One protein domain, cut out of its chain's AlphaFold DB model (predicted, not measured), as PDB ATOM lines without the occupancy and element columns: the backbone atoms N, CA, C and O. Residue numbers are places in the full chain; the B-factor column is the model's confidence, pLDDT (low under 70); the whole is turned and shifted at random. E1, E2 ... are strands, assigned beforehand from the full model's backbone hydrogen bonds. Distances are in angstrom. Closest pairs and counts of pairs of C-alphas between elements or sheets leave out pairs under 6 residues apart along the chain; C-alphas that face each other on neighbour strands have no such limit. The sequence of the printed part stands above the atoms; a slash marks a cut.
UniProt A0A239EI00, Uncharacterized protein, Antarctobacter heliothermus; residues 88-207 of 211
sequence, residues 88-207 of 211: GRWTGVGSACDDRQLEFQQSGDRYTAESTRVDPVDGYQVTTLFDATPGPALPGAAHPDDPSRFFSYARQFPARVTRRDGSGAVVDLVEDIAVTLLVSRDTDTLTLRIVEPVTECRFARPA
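What this domain is: This is residues 88 to 207 of the 211 residues of an uncharacterized protein of Antarctobacter heliothermus (UniProt A0A239EI00). The printed part is a closed barrel of eight antiparallel strands, E1, E2, E3, E4, E6, E7, E8 and E9 round the ring, with E9 closing it onto E1; the two longest strands, E6 and E7, run side by side along the barrel's long direction. The ninth strand, E5, is outside the ring and pairs with the early part of E6 at one end, while the turn from E6 to E7 makes the opposite end. Its 120 residues include nine named strands, E1 to E9 in that order, and no named helix; the class is all strand. The whole is compact, with a radius of gyration of the C-alphas of 15.0 A and spans of 47 by 34 by 21 A.

How they stand to each other: Start at E1, residues 88 to 93, and go on to E2, residues 101 to 107: they form an antiparallel hairpin at 154 degrees, with N 90 and O 102 2.8 A apart. The pairing is staggered, for E2 pairs with E1 over 101 to 104 and with E3, residues 110 to 118, over 105 to 107; look for N 105 and O 112 at 2.8 A. E3 then makes a hairpin with E4, residues 125 to 132, at 169 degrees, with N 115 and O 128 2.9 A apart. E1, E2, E3 and E4 are a meander, each strand the antiparallel neighbour of the one before. E5, residues 138 to 143, is apart from E4. E6, residues 146 to 164, has E4 beside its residues 157 to 164 and E5 beside 146 to 154, both on one side of it. Find N 127 and O 162 at 2.8 A for E4 and E6, and N 141 and O 151 at 2.9 A for the hairpin of E5 and E6. On the other side of E6 lies E7, residues 170 to 184, antiparallel at 162 degrees; N 157 and O 179 are 2.8 A apart. E8, residues 189 to 194, is beside residues 179 to 183 of E7, with N 182 and O 191 2.8 A apart. E9, residues 202 to 206, follows as a hairpin with E8, with N 192 and O 203 at 2.8 A; E5 to E9 are a second meander. The ring closes where E9 meets E1 as an antiparallel neighbour at 125 degrees, with N 93 and O 202 2.8 A apart.

Where its parts are: Find C-alpha 88 at (35.780, 11.785, 50.576), where E1 begins. E2 runs 19.7 A, E3 27.2 A from C-alpha 110 to 118, and E4 22.0 A. E6, the longest strand by residues, begins at C-alpha 146 at (43.204, 33.360, 35.806), bends by 126 degrees at residue 149 and spans 36.9 A. E7 bends by 58 degrees at residue 175 and spans 37.0 A. E1, E5, E8 and E9 measure 16.3 A, 14.5 A, 16.1 A and 13.8 A; E9 ends at C-alpha 206 at (36.728, 23.019, 51.116).

The domain as a whole: The two C-alphas farthest apart are those of Ser 148 and Ser 167, 48.2 A; those of Gly 88 and Ala 207, first and last printed, are 11.4 A apart. The printed part has no cut and no long link. Read the B-factor column for the model's confidence: the mean pLDDT of the printed part is 70.1, and 59 residues are under 70, among them 134 to 157, 176 to 191 and 193 to 201.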
ATOM      1  N   GLY A  88      37.007  11.095  50.195       83.19
ATOM      2  CA  GLY A  88      35.780  11.785  50.576       83.19
ATOM      3  C   GLY A  88      35.025  12.375  49.388       83.19
ATOM      4  O   GLY A  88      35.269  12.035  48.229       83.19
ATOM      5  N   ARG A  89      34.052  13.234  49.699       85.94
ATOM      6  CA  ARG A  89      33.087  13.763  48.732       85.94
ATOM      7  C   ARG A  89      33.565  15.052  48.070       85.94
ATOM      8  O   ARG A  89      34.078  15.954  48.730       85.94
ATOM      9  N   TRP A  90      33.308  15.137  46.773       83.19
ATOM     10  CA  TRP A  90      33.587  16.264  45.896       83.19
ATOM     11  C   TRP A  90      32.302  16.711  45.207       83.19
ATOM     12  O   TRP A  90      31.518  15.870  44.764       83.19
ATOM     13  N   THR A  91      32.089  18.022  45.106       82.56
ATOM     14  CA  THR A  91      30.868  18.605  44.525       82.56
ATOM     15  C   THR A  91      31.179  19.214  43.170       82.56
ATOM     16  O   THR A  91      32.178  19.916  43.037       82.56
ATOM     17  N   GLY A  92      30.362  18.930  42.160       76.12
ATOM     18  CA  GLY A  92      30.502  19.506  40.830       76.12
ATOM     19  C   GLY A  92      30.340  21.025  40.849       76.12
ATOM     20  O   GLY A  92      29.609  21.579  41.664       76.12
ATOM     21  N   VAL A  93      31.073  21.700  39.968       71.94
ATOM     22  CA  VAL A  93      31.095  23.158  39.842       71.94
ATOM     23  C   VAL A  93      30.671  23.539  38.431       71.94
ATOM     24  O   VAL A  93      31.279  23.085  37.460       71.94
ATOM     25  N   GLY A  94      29.686  24.429  38.333       67.25
ATOM     26  CA  GLY A  94      29.217  25.003  37.079       67.25
ATOM     27  C   GLY A  94      27.975  24.292  36.550       67.25
ATOM     28  O   GLY A  94      27.722  23.130  36.853       67.25
ATOM     29  N   SER A  95      27.228  24.978  35.686       62.78
ATOM     30  CA  SER A  95      25.877  24.577  35.262       62.78
ATOM     31  C   SER A  95      25.775  23.195  34.609       62.78
ATOM     32  O   SER A  95      24.711  22.585  34.623       62.78
ATOM     33  N   ALA A  96      26.865  22.672  34.043       61.66
ATOM     34  CA  ALA A  96      26.909  21.312  33.500       61.66
ATOM     35  C   ALA A  96      26.977  20.217  34.597       61.66
ATOM     36  O   ALA A  96      26.904  19.021  34.297       61.66
ATOM     37  N   CYS A  97      27.166  20.617  35.860       68.25
ATOM     38  CA  CYS A  97      27.727  19.795  36.933       68.25
ATOM     39  C   CYS A  97      27.144  20.057  38.326       68.25
ATOM     40  O   CYS A  97      27.501  19.316  39.240       68.25
ATOM     41  N   ASP A  98      26.263  21.050  38.485       60.59
ATOM     42  CA  ASP A  98      25.808  21.584  39.782       60.59
ATOM     43  C   ASP A  98      25.117  20.555  40.712       60.59
ATOM     44  O   ASP A  98      25.049  20.779  41.917       60.59
ATOM     45  N   ASP A  99      24.716  19.381  40.207       68.19
ATOM     46  CA  ASP A  99      24.130  18.286  41.007       68.19
ATOM     47  C   ASP A  99      25.005  17.021  41.084       68.19
ATOM     48  O   ASP A  99      24.596  15.990  41.628       68.19
ATOM     49  N   ARG A 100      26.215  17.045  40.516       74.56
ATOM     50  CA  ARG A 100      27.084  15.862  40.486       74.56
ATOM     51  C   ARG A 100      27.944  15.793  41.735       74.56
ATOM     52  O   ARG A 100      28.592  16.761  42.122       74.56
ATOM     53  N   GLN A 101      28.007  14.606  42.324       81.62
ATOM     54  CA  GLN A 101      28.908  14.299  43.425       81.62
ATOM     55  C   GLN A 101      29.826  13.155  43.022       81.62
ATOM     56  O   GLN A 101      29.399  12.214  42.356       81.62
ATOM     57  N   LEU A 102      31.084  13.248  43.436       80.88
ATOM     58  CA  LEU A 102      32.063  12.185  43.276       80.88
ATOM     59  C   LEU A 102      32.654  11.867  44.644       80.88
ATOM     60  O   LEU A 102      33.154  12.758  45.328       80.88
ATOM     61  N   GLU A 103      32.561  10.612  45.066       86.56
ATOM     62  CA  GLU A 103      33.025  10.179  46.381       86.56
ATOM     63  C   GLU A 103      34.151   9.162  46.223       86.56
ATOM     64  O   GLU A 103      33.944   8.077  45.682       86.56
ATOM     65  N   PHE A 104      35.348   9.531  46.680       84.75
ATOM     66  CA  PHE A 104      36.514   8.657  46.656       84.75
ATOM     67  C   PHE A 104      36.645   7.904  47.971       84.75
ATOM     68  O   PHE A 104      36.743   8.504  49.044       84.75
ATOM     69  N   GLN A 105      36.724   6.584  47.878       87.19
ATOM     70  CA  GLN A 105      37.033   5.706  48.994       87.19
ATOM     71  C   GLN A 105      38.528   5.417  49.007       87.19
ATOM     72  O   GLN A 105      39.097   5.062  47.979       87.19
ATOM     73  N   GLN A 106      39.165   5.565  50.167       85.56
ATOM     74  CA  GLN A 106      40.581   5.257  50.347       85.56
ATOM     75  C   GLN A 106      40.756   3.890  51.013       85.56
ATOM     76  O   GLN A 106      40.146   3.611  52.044       85.56
ATOM     77  N   SER A 107      41.638   3.064  50.456       85.19
ATOM     78  CA  SER A 107      42.107   1.810  51.046       85.19
ATOM     79  C   SER A 107      43.629   1.743  50.932       85.19
ATOM     80  O   SER A 107      44.179   1.531  49.849       85.19
ATOM     81  N   GLY A 108      44.325   1.988  52.046       84.75
ATOM     82  CA  GLY A 108      45.772   2.218  52.028       84.75
ATOM     83  C   GLY A 108      46.119   3.453  51.190       84.75
ATOM     84  O   GLY A 108      45.551   4.523  51.407       84.75
ATOM     85  N   ASP A 109      47.006   3.293  50.210       77.81
ATOM     86  CA  ASP A 109      47.386   4.363  49.277       77.81
ATOM     87  C   ASP A 109      46.495   4.424  48.028       77.81
ATOM     88  O   ASP A 109      46.709   5.261  47.159       77.81
ATOM     89  N   ARG A 110      45.497   3.546  47.904       80.44
ATOM     90  CA  ARG A 110      44.645   3.440  46.717       80.44
ATOM     91  C   ARG A 110      43.308   4.142  46.932       80.44
ATOM     92  O   ARG A 110      42.706   4.011  47.996       80.44
ATOM     93  N   TYR A 111      42.823   4.824  45.901       81.12
ATOM     94  CA  TYR A 111      41.534   5.512  45.874       81.12
ATOM     95  C   TYR A 111      40.637   4.914  44.803       81.12
ATOM     96  O   TYR A 111      41.078   4.699  43.676       81.12
ATOM     97  N   THR A 112      39.369   4.690  45.126       85.62
ATOM     98  CA  THR A 112      38.371   4.240  44.155       85.62
ATOM     99  C   THR A 112      37.150   5.141  44.169       85.62
ATOM    100  O   THR A 112      36.721   5.612  45.219       85.62
ATOM    101  N   ALA A 113      36.588   5.392  42.992       82.56
ATOM    102  CA  ALA A 113      35.320   6.092  42.834       82.56
ATOM    103  C   ALA A 113      34.625   5.620  41.555       82.56
ATOM    104  O   ALA A 113      35.254   5.050  40.663       82.56
ATOM    105  N   GLU A 114      33.333   5.897  41.442       83.88
ATOM    106  CA  GLU A 114      32.561   5.656  40.228       83.88
ATOM    107  C   GLU A 114      31.696   6.879  39.925       83.88
ATOM    108  O   GLU A 114      31.089   7.464  40.820       83.88
ATOM    109  N   SER A 115      31.631   7.258  38.650       78.19
ATOM    110  CA  SER A 115      30.692   8.258  38.146       78.19
ATOM    111  C   SER A 115      30.017   7.725  36.897       78.19
ATOM    112  O   SER A 115      30.689   7.232  35.996       78.19
ATOM    113  N   THR A 116      28.703   7.890  36.803       78.94
ATOM    114  CA  THR A 116      27.929   7.465  35.637       78.94
ATOM    115  C   THR A 116      27.140   8.637  35.066       78.94
ATOM    116  O   THR A 116      26.512   9.394  35.804       78.94
ATOM    117  N   ARG A 117      27.163   8.791  33.739       76.25
ATOM    118  CA  ARG A 117      26.389   9.799  33.001       76.25
ATOM    119  C   ARG A 117      25.731   9.200  31.765       76.25
ATOM    120  O   ARG A 117      26.138   8.144  31.297       76.25
ATOM    121  N   VAL A 118      24.768   9.921  31.206       77.00
ATOM    122  CA  VAL A 118      24.297   9.698  29.836       77.00
ATOM    123  C   VAL A 118      25.024  10.685  28.928       77.00
ATOM    124  O   VAL A 118      25.183  11.857  29.285       77.00
ATOM    125  N   ASP A 119      25.530  10.218  27.795       71.44
ATOM    126  CA  ASP A 119      26.092  11.083  26.773       71.44
ATOM    127  C   ASP A 119      24.974  11.836  26.044       71.44
ATOM    128  O   ASP A 119      24.053  11.203  25.524       71.44
ATOM    129  N   PRO A 120      24.994  13.180  26.030       66.81
ATOM    130  CA  PRO A 120      23.912  13.953  25.435       66.81
ATOM    131  C   PRO A 120      23.874  13.849  23.904       66.81
ATOM    132  O   PRO A 120      22.854  14.197  23.313       66.81
ATOM    133  N   VAL A 121      24.960  13.405  23.258       72.12
ATOM    134  CA  VAL A 121      25.063  13.335  21.795       72.12
ATOM    135  C   VAL A 121      24.446  12.047  21.264       72.12
ATOM    136  O   VAL A 121      23.656  12.089  20.322       72.12
ATOM    137  N   ASP A 122      24.814  10.906  21.847       76.19
ATOM    138  CA  ASP A 122      24.432   9.581  21.346       76.19
ATOM    139  C   ASP A 122      23.532   8.787  22.314       76.19
ATOM    140  O   ASP A 122      22.996   7.742  21.943       76.19
ATOM    141  N   GLY A 123      23.294   9.295  23.527       75.75
ATOM    142  CA  GLY A 123      22.416   8.681  24.524       75.75
ATOM    143  C   GLY A 123      23.029   7.486  25.257       75.75
ATOM    144  O   GLY A 123      22.323   6.824  26.021       75.75
ATOM    145  N   TYR A 124      24.316   7.186  25.051       78.81
ATOM    146  CA  TYR A 124      24.972   6.045  25.687       78.81
ATOM    147  C   TYR A 124      25.261   6.319  27.163       78.81
ATOM    148  O   TYR A 124      25.568   7.442  27.565       78.81
ATOM    149  N   GLN A 125      25.206   5.276  27.991       81.31
ATOM    150  CA  GLN A 125      25.619   5.384  29.384       81.31
ATOM    151  C   GLN A 125      27.144   5.292  29.457       81.31
ATOM    152  O   GLN A 125      27.741   4.309  29.023       81.31
ATOM    153  N   VAL A 126      27.790   6.300  30.029       76.19
ATOM    154  CA  VAL A 126      29.238   6.327  30.236       76.19
ATOM    155  C   VAL A 126      29.518   6.222  31.726       76.19
ATOM    156  O   VAL A 126      29.075   7.067  32.503       76.19
ATOM    157  N   THR A 127      30.262   5.193  32.114       78.81
ATOM    158  CA  THR A 127      30.731   4.982  33.483       78.81
ATOM    159  C   THR A 127      32.237   5.207  33.539       78.81
ATOM    160  O   THR A 127      33.001   4.525  32.859       78.81
ATOM    161  N   THR A 128      32.669   6.141  34.378       75.06
ATOM    162  CA  THR A 128      34.071   6.336  34.751       75.06
ATOM    163  C   THR A 128      34.334   5.613  36.057       75.06
ATOM    164  O   THR A 128      33.706   5.914  37.073       75.06
ATOM    165  N   LEU A 129      35.276   4.682  36.023       76.62
ATOM    166  CA  LEU A 129      35.818   4.010  37.190       76.62
ATOM    167  C   LEU A 129      37.169   4.637  37.509       76.62
ATOM    168  O   LEU A 129      38.103   4.599  36.706       76.62
ATOM    169  N   PHE A 130      37.265   5.219  38.693       76.06
ATOM    170  CA  PHE A 130      38.509   5.755  39.207       76.06
ATOM    171  C   PHE A 130      39.203   4.655  39.989       76.06
ATOM    172  O   PHE A 130      38.614   4.069  40.900       76.06
ATOM    173  N   ASP A 131      40.449   4.388  39.624       75.94
ATOM    174  CA  ASP A 131      41.308   3.453  40.325       75.94
ATOM    175  C   ASP A 131      42.703   4.051  40.448       75.94
ATOM    176  O   ASP A 131      43.551   3.962  39.567       75.94
ATOM    177  N   ALA A 132      42.895   4.755  41.546       69.81
ATOM    178  CA  ALA A 132      43.839   5.837  41.644       69.81
ATOM    179  C   ALA A 132      44.908   5.489  42.681       69.81
ATOM    180  O   ALA A 132      44.622   5.392  43.871       69.81
ATOM    181  N   THR A 133      46.156   5.329  42.242       71.94
ATOM    182  CA  THR A 133      47.322   5.340  43.141       71.94
ATOM    183  C   THR A 133      48.025   6.686  42.978       71.94
ATOM    184  O   THR A 133      48.256   7.099  41.840       71.94
ATOM    185  N   PRO A 134      48.334   7.411  44.063       66.19
ATOM    186  CA  PRO A 134      48.939   8.725  43.981       66.19
ATOM    187  C   PRO A 134      50.311   8.659  43.306       66.19
ATOM    188  O   PRO A 134      51.233   8.021  43.812       66.19
ATOM    189  N   GLY A 135      50.459   9.378  42.191       64.44
ATOM    190  CA  GLY A 135      51.762   9.637  41.580       64.44
ATOM    191  C   GLY A 135      52.643  10.578  42.422       64.44
ATOM    192  O   GLY A 135      52.224  11.070  43.483       64.44
ATOM    193  N   PRO A 136      53.873  10.881  41.972       62.28
ATOM    194  CA  PRO A 136      54.691  11.910  42.608       62.28
ATOM    195  C   PRO A 136      53.947  13.254  42.627       62.28
ATOM    196  O   PRO A 136      53.207  13.582  41.700       62.28
ATOM    197  N   ALA A 137      54.112  14.019  43.708       63.25
ATOM    198  CA  ALA A 137      53.595  15.382  43.766       63.25
ATOM    199  C   ALA A 137      54.431  16.271  42.837       63.25
ATOM    200  O   ALA A 137      55.661  16.233  42.898       63.25
ATOM    201  N   LEU A 138      53.766  17.060  41.997       63.91
ATOM    202  CA  LEU A 138      54.420  18.002  41.094       63.91
ATOM    203  C   LEU A 138      54.298  19.430  41.650       63.91
ATOM    204  O   LEU A 138      53.270  19.747  42.261       63.91
ATOM    205  N   PRO A 139      55.331  20.278  41.476       60.75
ATOM    206  CA  PRO A 139      55.315  21.653  41.965       60.75
ATOM    207  C   PRO A 139      54.185  22.467  41.321       60.75
ATOM    208  O   PRO A 139      53.729  22.150  40.225       60.75
ATOM    209  N   GLY A 140      53.733  23.500  42.029       58.78
ATOM    210  CA  GLY A 140      52.658  24.392  41.600       58.78
ATOM    211  C   GLY A 140      52.963  25.256  40.369       58.78
ATOM    212  O   GLY A 140      54.122  25.416  39.987       58.78
ATOM    213  N   ALA A 141      51.916  25.837  39.776       59.69
ATOM    214  CA  ALA A 141      51.967  26.690  38.584       59.69
ATOM    215  C   ALA A 141      50.801  27.694  38.538       59.69
ATOM    216  O   ALA A 141      49.832  27.552  39.279       59.69
ATOM    217  N   ALA A 142      50.861  28.703  37.663       56.88
ATOM    218  CA  ALA A 142      49.780  29.684  37.509       56.88
ATOM    219  C   ALA A 142      48.458  29.033  37.047       56.88
ATOM    220  O   ALA A 142      48.459  28.028  36.334       56.88
ATOM    221  N   HIS A 143      47.317  29.597  37.452       55.88
ATOM    222  CA  HIS A 143      46.010  29.093  37.035       55.88
ATOM    223  C   HIS A 143      45.755  29.441  35.551       55.88
ATOM    224  O   HIS A 143      45.903  30.598  35.163       55.88
ATOM    225  N   PRO A 144      45.320  28.482  34.711       51.78
ATOM    226  CA  PRO A 144      45.217  28.663  33.261       51.78
ATOM    227  C   PRO A 144      44.137  29.670  32.863       51.78
ATOM    228  O   PRO A 144      44.295  30.383  31.878       51.78
ATOM    229  N   ASP A 145      43.054  29.754  33.641       56.56
ATOM    230  CA  ASP A 145      41.940  30.667  33.349       56.56
ATOM    231  C   ASP A 145      42.066  32.015  34.083       56.56
ATOM    232  O   ASP A 145      41.254  32.911  33.867       56.56
ATOM    233  N   ASP A 146      43.037  32.151  34.995       55.75
ATOM    234  CA  ASP A 146      43.204  33.360  35.806       55.75
ATOM    235  C   ASP A 146      44.675  33.519  36.226       55.75
ATOM    236  O   ASP A 146      45.088  32.957  37.241       55.75
ATOM    237  N   PRO A 147      45.482  34.299  35.490       58.38
ATOM    238  CA  PRO A 147      46.906  34.457  35.783       58.38
ATOM    239  C   PRO A 147      47.174  35.178  37.113       58.38
ATOM    240  O   PRO A 147      48.315  35.201  37.567       58.38
ATOM    241  N   SER A 148      46.145  35.758  37.749       56.62
ATOM    242  CA  SER A 148      46.249  36.315  39.100       56.62
ATOM    243  C   SER A 148      46.139  35.256  40.205       56.62
ATOM    244  O   SER A 148      46.352  35.580  41.372       56.62
ATOM    245  N   ARG A 149      45.839  33.996  39.851       55.44
ATOM    246  CA  ARG A 149      45.733  32.859  40.773       55.44
ATOM    247  C   ARG A 149      46.834  31.836  40.555       55.44
ATOM    248  O   ARG A 149      47.341  31.661  39.447       55.44
ATOM    249  N   PHE A 150      47.148  31.084  41.607       55.16
ATOM    250  CA  PHE A 150      48.190  30.055  41.562       55.16
ATOM    251  C   PHE A 150      47.689  28.693  42.059       55.16
ATOM    252  O   PHE A 150      46.976  28.590  43.065       55.16
ATOM    253  N   PHE A 151      48.079  27.628  41.360       61.81
ATOM    254  CA  PHE A 151      47.982  26.260  41.846       61.81
ATOM    255  C   PHE A 151      49.201  25.910  42.680       61.81
ATOM    256  O   PHE A 151      50.322  26.013  42.206       61.81
ATOM    257  N   SER A 152      48.997  25.424  43.893       57.41
ATOM    258  CA  SER A 152      50.089  25.077  44.800       57.41
ATOM    259  C   SER A 152      50.724  23.721  44.489       57.41
ATOM    260  O   SER A 152      51.932  23.568  44.636       57.41
ATOM    261  N   TYR A 153      49.911  22.748  44.067       63.31
ATOM    262  CA  TYR A 153      50.327  21.378  43.764       63.31
ATOM    263  C   TYR A 153      49.389  20.725  42.760       63.31
ATOM    264  O   TYR A 153      48.184  21.004  42.753       63.31
ATOM    265  N   ALA A 154      49.942  19.783  41.996       66.06
ATOM    266  CA  ALA A 154      49.178  18.882  41.149       66.06
ATOM    267  C   ALA A 154      49.596  17.419  41.356       66.06
ATOM    268  O   ALA A 154      50.754  17.117  41.664       66.06
ATOM    269  N   ARG A 155      48.644  16.500  41.183       67.19
ATOM    270  CA  ARG A 155      48.884  15.050  41.217       67.19
ATOM    271  C   ARG A 155      47.974  14.337  40.223       67.19
ATOM    272  O   ARG A 155      46.785  14.643  40.163       67.19
ATOM    273  N   GLN A 156      48.534  13.382  39.483       69.94
ATOM    274  CA  GLN A 156      47.787  12.550  38.542       69.94
ATOM    275  C   GLN A 156      47.373  11.214  39.147       69.94
ATOM    276  O   GLN A 156      48.080  10.649  39.987       69.94
ATOM    277  N   PHE A 157      46.248  10.709  38.657       69.50
ATOM    278  CA  PHE A 157      45.698   9.407  38.981       69.50
ATOM    279  C   PHE A 157      45.178   8.733  37.705       69.50
ATOM    280  O   PHE A 157      44.451   9.383  36.956       69.50
ATOM    281  N   PRO A 158      45.504   7.459  37.444       70.19
ATOM    282  CA  PRO A 158      44.928   6.735  36.317       70.19
ATOM    283  C   PRO A 158      43.435   6.439  36.546       70.19
ATOM    284  O   PRO A 158      42.969   6.283  37.677       70.19
ATOM    285  N   ALA A 159      42.673   6.359  35.460       72.31
ATOM    286  CA  ALA A 159      41.256   6.027  35.454       72.31
ATOM    287  C   ALA A 159      40.893   5.179  34.231       72.31
ATOM    288  O   ALA A 159      41.569   5.196  33.202       72.31
ATOM    289  N   ARG A 160      39.783   4.452  34.351       76.50
ATOM    290  CA  ARG A 160      39.201   3.629  33.292       76.50
ATOM    291  C   ARG A 160      37.815   4.153  32.946       76.50
ATOM    292  O   ARG A 160      37.014   4.456  33.829       76.50
ATOM    293  N   VAL A 161      37.500   4.214  31.661       73.25
ATOM    294  CA  VAL A 161      36.195   4.647  31.160       73.25
ATOM    295  C   VAL A 161      35.558   3.533  30.357       73.25
ATOM    296  O   VAL A 161      36.139   3.027  29.405       73.25
ATOM    297  N   THR A 162      34.329   3.195  30.723       80.56
ATOM    298  CA  THR A 162      33.522   2.170  30.070       80.56
ATOM    299  C   THR A 162      32.259   2.815  29.514       80.56
ATOM    300  O   THR A 162      31.483   3.410  30.265       80.56
ATOM    301  N   ARG A 163      32.003   2.665  28.212       80.81
ATOM    302  CA  ARG A 163      30.745   3.086  27.580       80.81
ATOM    303  C   ARG A 163      29.850   1.881  27.338       80.81
ATOM    304  O   ARG A 163      30.297   0.853  26.825       80.81
ATOM    305  N   ARG A 164      28.583   2.016  27.714       80.69
ATOM    306  CA  ARG A 164      27.549   0.992  27.604       80.69
ATOM    307  C   ARG A 164      26.377   1.488  26.772       80.69
ATOM    308  O   ARG A 164      26.003   2.659  26.852       80.69
ATOM    309  N   ASP A 165      25.809   0.599  25.971       79.94
ATOM    310  CA  ASP A 165      24.588   0.880  25.217       79.94
ATOM    311  C   ASP A 165      23.323   0.746  26.084       79.94
ATOM    312  O   ASP A 165      23.386   0.401  27.265       79.94
ATOM    313  N   GLY A 166      22.150   1.001  25.497       74.31
ATOM    314  CA  GLY A 166      20.863   0.900  26.198       74.31
ATOM    315  C   GLY A 166      20.498  -0.509  26.699       74.31
ATOM    316  O   GLY A 166      19.525  -0.645  27.434       74.31
ATOM    317  N   SER A 167      21.251  -1.550  26.320       80.06
ATOM    318  CA  SER A 167      21.123  -2.910  26.863       80.06
ATOM    319  C   SER A 167      22.061  -3.177  28.049       80.06
ATOM    320  O   SER A 167      21.948  -4.214  28.701       80.06
ATOM    321  N   GLY A 168      22.977  -2.248  28.339       78.69
ATOM    322  CA  GLY A 168      24.032  -2.395  29.338       78.69
ATOM    323  C   GLY A 168      25.286  -3.107  28.816       78.69
ATOM    324  O   GLY A 168      26.231  -3.302  29.584       78.69
ATOM    325  N   ALA A 169      25.326  -3.484  27.534       82.56
ATOM    326  CA  ALA A 169      26.497  -4.102  26.926       82.56
ATOM    327  C   ALA A 169      27.629  -3.079  26.785       82.56
ATOM    328  O   ALA A 169      27.391  -1.931  26.412       82.56
ATOM    329  N   VAL A 170      28.865  -3.494  27.080       85.25
ATOM    330  CA  VAL A 170      30.053  -2.654  26.872       85.25
ATOM    331  C   VAL A 170      30.310  -2.533  25.376       85.25
ATOM    332  O   VAL A 170      30.492  -3.540  24.697       85.25
ATOM    333  N   VAL A 171      30.340  -1.297  24.889       84.50
ATOM    334  CA  VAL A 171      30.590  -0.972  23.480       84.50
ATOM    335  C   VAL A 171      31.886  -0.192  23.273       84.50
ATOM    336  O   VAL A 171      32.359  -0.106  22.148       84.50
ATOM    337  N   ASP A 172      32.469   0.363  24.342       80.88
ATOM    338  CA  ASP A 172      33.788   1.003  24.315       80.88
ATOM    339  C   ASP A 172      34.465   0.938  25.695       80.88
ATOM    340  O   ASP A 172      33.784   0.977  26.729       80.88
ATOM    341  N   LEU A 173      35.793   0.859  25.703       81.31
ATOM    342  CA  LEU A 173      36.643   0.815  26.889       81.31
ATOM    343  C   LEU A 173      37.933   1.595  26.618       81.31
ATOM    344  O   LEU A 173      38.689   1.248  25.714       81.31
ATOM    345  N   VAL A 174      38.214   2.590  27.457       74.00
ATOM    346  CA  VAL A 174      39.479   3.333  27.457       74.00
ATOM    347  C   VAL A 174      40.134   3.189  28.822       74.00
ATOM    348  O   VAL A 174      39.500   3.411  29.857       74.00
ATOM    349  N   GLU A 175      41.399   2.793  28.825       74.50
ATOM    350  CA  GLU A 175      42.209   2.620  30.030       74.50
ATOM    351  C   GLU A 175      43.272   3.721  30.122       74.50
ATOM    352  O   GLU A 175      43.548   4.408  29.140       74.50
ATOM    353  N   ASP A 176      43.845   3.886  31.315       68.06
ATOM    354  CA  ASP A 176      44.975   4.782  31.591       68.06
ATOM    355  C   ASP A 176      44.721   6.281  31.333       68.06
ATOM    356  O   ASP A 176      45.637   7.039  31.016       68.06
ATOM    357  N   ILE A 177      43.484   6.743  31.547       67.25
ATOM    358  CA  ILE A 177      43.143   8.173  31.479       67.25
ATOM    359  C   ILE A 177      43.686   8.906  32.713       67.25
ATOM    360  O   ILE A 177      43.528   8.432  33.836       67.25
ATOM    361  N   ALA A 178      44.283  10.087  32.531       65.38
ATOM    362  CA  ALA A 178      44.902  10.850  33.616       65.38
ATOM    363  C   ALA A 178      43.938  11.845  34.295       65.38
ATOM    364  O   ALA A 178      43.614  12.907  33.775       65.38
ATOM    365  N   VAL A 179      43.556  11.573  35.539       65.69
ATOM    366  CA  VAL A 179      42.783  12.484  36.395       65.69
ATOM    367  C   VAL A 179      43.724  13.365  37.199       65.69
ATOM    368  O   VAL A 179      44.622  12.852  37.859       65.69
ATOM    369  N   THR A 180      43.509  14.682  37.198       67.75
ATOM    370  CA  THR A 180      44.413  15.630  37.859       67.75
ATOM    371  C   THR A 180      43.749  16.295  39.065       67.75
ATOM    372  O   THR A 180      42.771  17.033  38.958       67.75
ATOM    373  N   LEU A 181      44.312  16.075  40.248       66.00
ATOM    374  CA  LEU A 181      43.964  16.834  41.444       66.00
ATOM    375  C   LEU A 181      44.812  18.106  41.505       66.00
ATOM    376  O   LEU A 181      46.031  18.030  41.367       66.00
ATOM    377  N   LEU A 182      44.165  19.249  41.737       65.88
ATOM    378  CA  LEU A 182      44.766  20.580  41.797       65.88
ATOM    379  C   LEU A 182      44.377  21.280  43.109       65.88
ATOM    380  O   LEU A 182      43.274  21.111  43.629       65.88
ATOM    381  N   VAL A 183      45.255  22.129  43.638       61.72
ATOM    382  CA  VAL A 183      44.911  23.041  44.745       61.72
ATOM    383  C   VAL A 183      45.144  24.465  44.348       61.72
ATOM    384  O   VAL A 183      46.266  24.803  44.001       61.72
ATOM    385  N   SER A 184      44.103  25.293  44.437       59.28
ATOM    386  CA  SER A 184      44.238  26.742  44.315       59.28
ATOM    387  C   SER A 184      44.595  27.329  45.673       59.28
ATOM    388  O   SER A 184      43.901  27.083  46.660       59.28
ATOM    389  N   ARG A 185      45.676  28.110  45.713       54.94
ATOM    390  CA  ARG A 185      46.179  28.735  46.938       54.94
ATOM    391  C   ARG A 185      45.268  29.838  47.478       54.94
ATOM    392  O   ARG A 185      45.206  30.049  48.679       54.94
ATOM    393  N   ASP A 186      44.571  30.543  46.595       54.31
ATOM    394  CA  ASP A 186      43.937  31.826  46.932       54.31
ATOM    395  C   ASP A 186      42.572  31.678  47.613       54.31
ATOM    396  O   ASP A 186      42.000  32.647  48.100       54.31
ATOM    397  N   THR A 187      42.025  30.462  47.624       57.78
ATOM    398  CA  THR A 187      40.657  30.183  48.090       57.78
ATOM    399  C   THR A 187      40.590  29.080  49.143       57.78
ATOM    400  O   THR A 187      39.485  28.730  49.553       57.78
ATOM    401  N   ASP A 188      41.729  28.475  49.512       61.56
ATOM    402  CA  ASP A 188      41.809  27.218  50.283       61.56
ATOM    403  C   ASP A 188      40.813  26.144  49.796       61.56
ATOM    404  O   ASP A 188      40.335  25.288  50.539       61.56
ATOM    405  N   THR A 189      40.464  26.191  48.509       64.56
ATOM    406  CA  THR A 189      39.501  25.285  47.896       64.56
ATOM    407  C   THR A 189      40.267  24.265  47.074       64.56
ATOM    408  O   THR A 189      40.986  24.597  46.122       64.56
ATOM    409  N   LEU A 190      40.096  22.992  47.425       67.31
ATOM    410  CA  LEU A 190      40.642  21.899  46.639       67.31
ATOM    411  C   LEU A 190      39.816  21.783  45.355       67.31
ATOM    412  O   LEU A 190      38.585  21.777  45.402       67.31
ATOM    413  N   THR A 191      40.482  21.672  44.209       68.94
ATOM    414  CA  THR A 191      39.831  21.493  42.910       68.94
ATOM    415  C   THR A 191      40.277  20.177  42.286       68.94
ATOM    416  O   THR A 191      41.434  20.005  41.920       68.94
ATOM    417  N   LEU A 192      39.345  19.270  42.043       70.62
ATOM    418  CA  LEU A 192      39.588  18.101  41.215       70.62
ATOM    419  C   LEU A 192      39.196  18.417  39.767       70.62
ATOM    420  O   LEU A 192      38.054  18.799  39.491       70.62
ATOM    421  N   ARG A 193      40.141  18.246  38.838       67.00
ATOM    422  CA  ARG A 193      39.890  18.354  37.399       67.00
ATOM    423  C   ARG A 193      40.186  17.020  36.733       67.00
ATOM    424  O   ARG A 193      41.322  16.563  36.649       67.00
ATOM    425  N   ILE A 194      39.140  16.398  36.221       62.34
ATOM    426  CA  ILE A 194      39.279  15.217  35.383       62.34
ATOM    427  C   ILE A 194      39.701  15.736  34.009       62.34
ATOM    428  O   ILE A 194      38.947  16.442  33.340       62.34
ATOM    429  N   VAL A 195      40.963  15.504  33.669       53.06
ATOM    430  CA  VAL A 195      41.544  15.901  32.394       53.06
ATOM    431  C   VAL A 195      41.286  14.724  31.452       53.06
ATOM    432  O   VAL A 195      41.721  13.618  31.727       53.06
ATOM    433  N   GLU A 196      40.521  14.966  30.386       49.03
ATOM    434  CA  GLU A 196      39.933  13.965  29.472       49.03
ATOM    435  C   GLU A 196      38.664  13.262  30.020       49.03
ATOM    436  O   GLU A 196      38.397  13.172  31.213       49.03
ATOM    437  N   PRO A 197      37.734  12.829  29.171       44.50
ATOM    438  CA  PRO A 197      36.660  13.651  28.640       44.50
ATOM    439  C   PRO A 197      35.342  12.943  28.920       44.50
ATOM    440  O   PRO A 197      34.544  12.611  28.046       44.50
ATOM    441  N   VAL A 198      35.153  12.610  30.186       44.31
ATOM    442  CA  VAL A 198      33.869  12.092  30.646       44.31
ATOM    443  C   VAL A 198      33.132  13.141  31.451       44.31
ATOM    444  O   VAL A 198      31.937  13.004  31.686       44.31
ATOM    445  N   THR A 199      33.778  14.252  31.788       47.50
ATOM    446  CA  THR A 199      33.108  15.347  32.465       47.50
ATOM    447  C   THR A 199      33.705  16.685  32.047       47.50
ATOM    448  O   THR A 199      34.870  16.947  32.319       47.50
ATOM    449  N   GLU A 200      32.873  17.587  31.524       52.84
ATOM    450  CA  GLU A 200      33.122  19.040  31.610       52.84
ATOM    451  C   GLU A 200      33.192  19.513  33.080       52.84
ATOM    452  O   GLU A 200      33.505  20.665  33.371       52.84
ATOM    453  N   CYS A 201      32.908  18.610  34.025       61.62
ATOM    454  CA  CYS A 201      32.857  18.883  35.444       61.62
ATOM    455  C   CYS A 201      34.219  19.021  36.082       61.62
ATOM    456  O   CYS A 201      34.988  18.075  36.245       61.62
ATOM    457  N   ARG A 202      34.432  20.243  36.548       70.50
ATOM    458  CA  ARG A 202      35.303  20.557  37.661       70.50
ATOM    459  C   ARG A 202      34.572  20.172  38.946       70.50
ATOM    460  O   ARG A 202      33.373  20.419  39.059       70.50
ATOM    461  N   PHE A 203      35.274  19.582  39.904       75.12
ATOM    462  CA  PHE A 203      34.728  19.338  41.235       75.12
ATOM    463  C   PHE A 203      35.528  20.118  42.270       75.12
ATOM    464  O   PHE A 203      36.740  20.281  42.136       75.12
ATOM    465  N   ALA A 204      34.861  20.587  43.315       74.75
ATOM    466  CA  ALA A 204      35.477  21.325  44.397       74.75
ATOM    467  C   ALA A 204      35.024  20.800  45.756       74.75
ATOM    468  O   ALA A 204      33.937  20.231  45.914       74.75
ATOM    469  N   ARG A 205      35.882  21.020  46.746       72.94
ATOM    470  CA  ARG A 205      35.536  20.904  48.158       72.94
ATOM    471  C   ARG A 205      36.381  21.874  48.986       72.94
ATOM    472  O   ARG A 205      37.490  22.209  48.560       72.94
ATOM    473  N   PRO A 206      35.892  22.306  50.157       67.25
ATOM    474  CA  PRO A 206      36.728  23.019  51.116       67.25
ATOM    475  C   PRO A 206      37.962  22.177  51.454       67.25
ATOM    476  O   PRO A 206      37.846  20.953  51.566       67.25
ATOM    477  N   ALA A 207      39.135  22.797  51.599       62.31
ATOM    478  CA  ALA A 207      40.242  22.113  52.251       62.31
ATOM    479  C   ALA A 207      39.810  21.735  53.672       62.31
ATOM    480  O   ALA A 207      39.204  22.548  54.376       62.31
TER     481      ALA A 207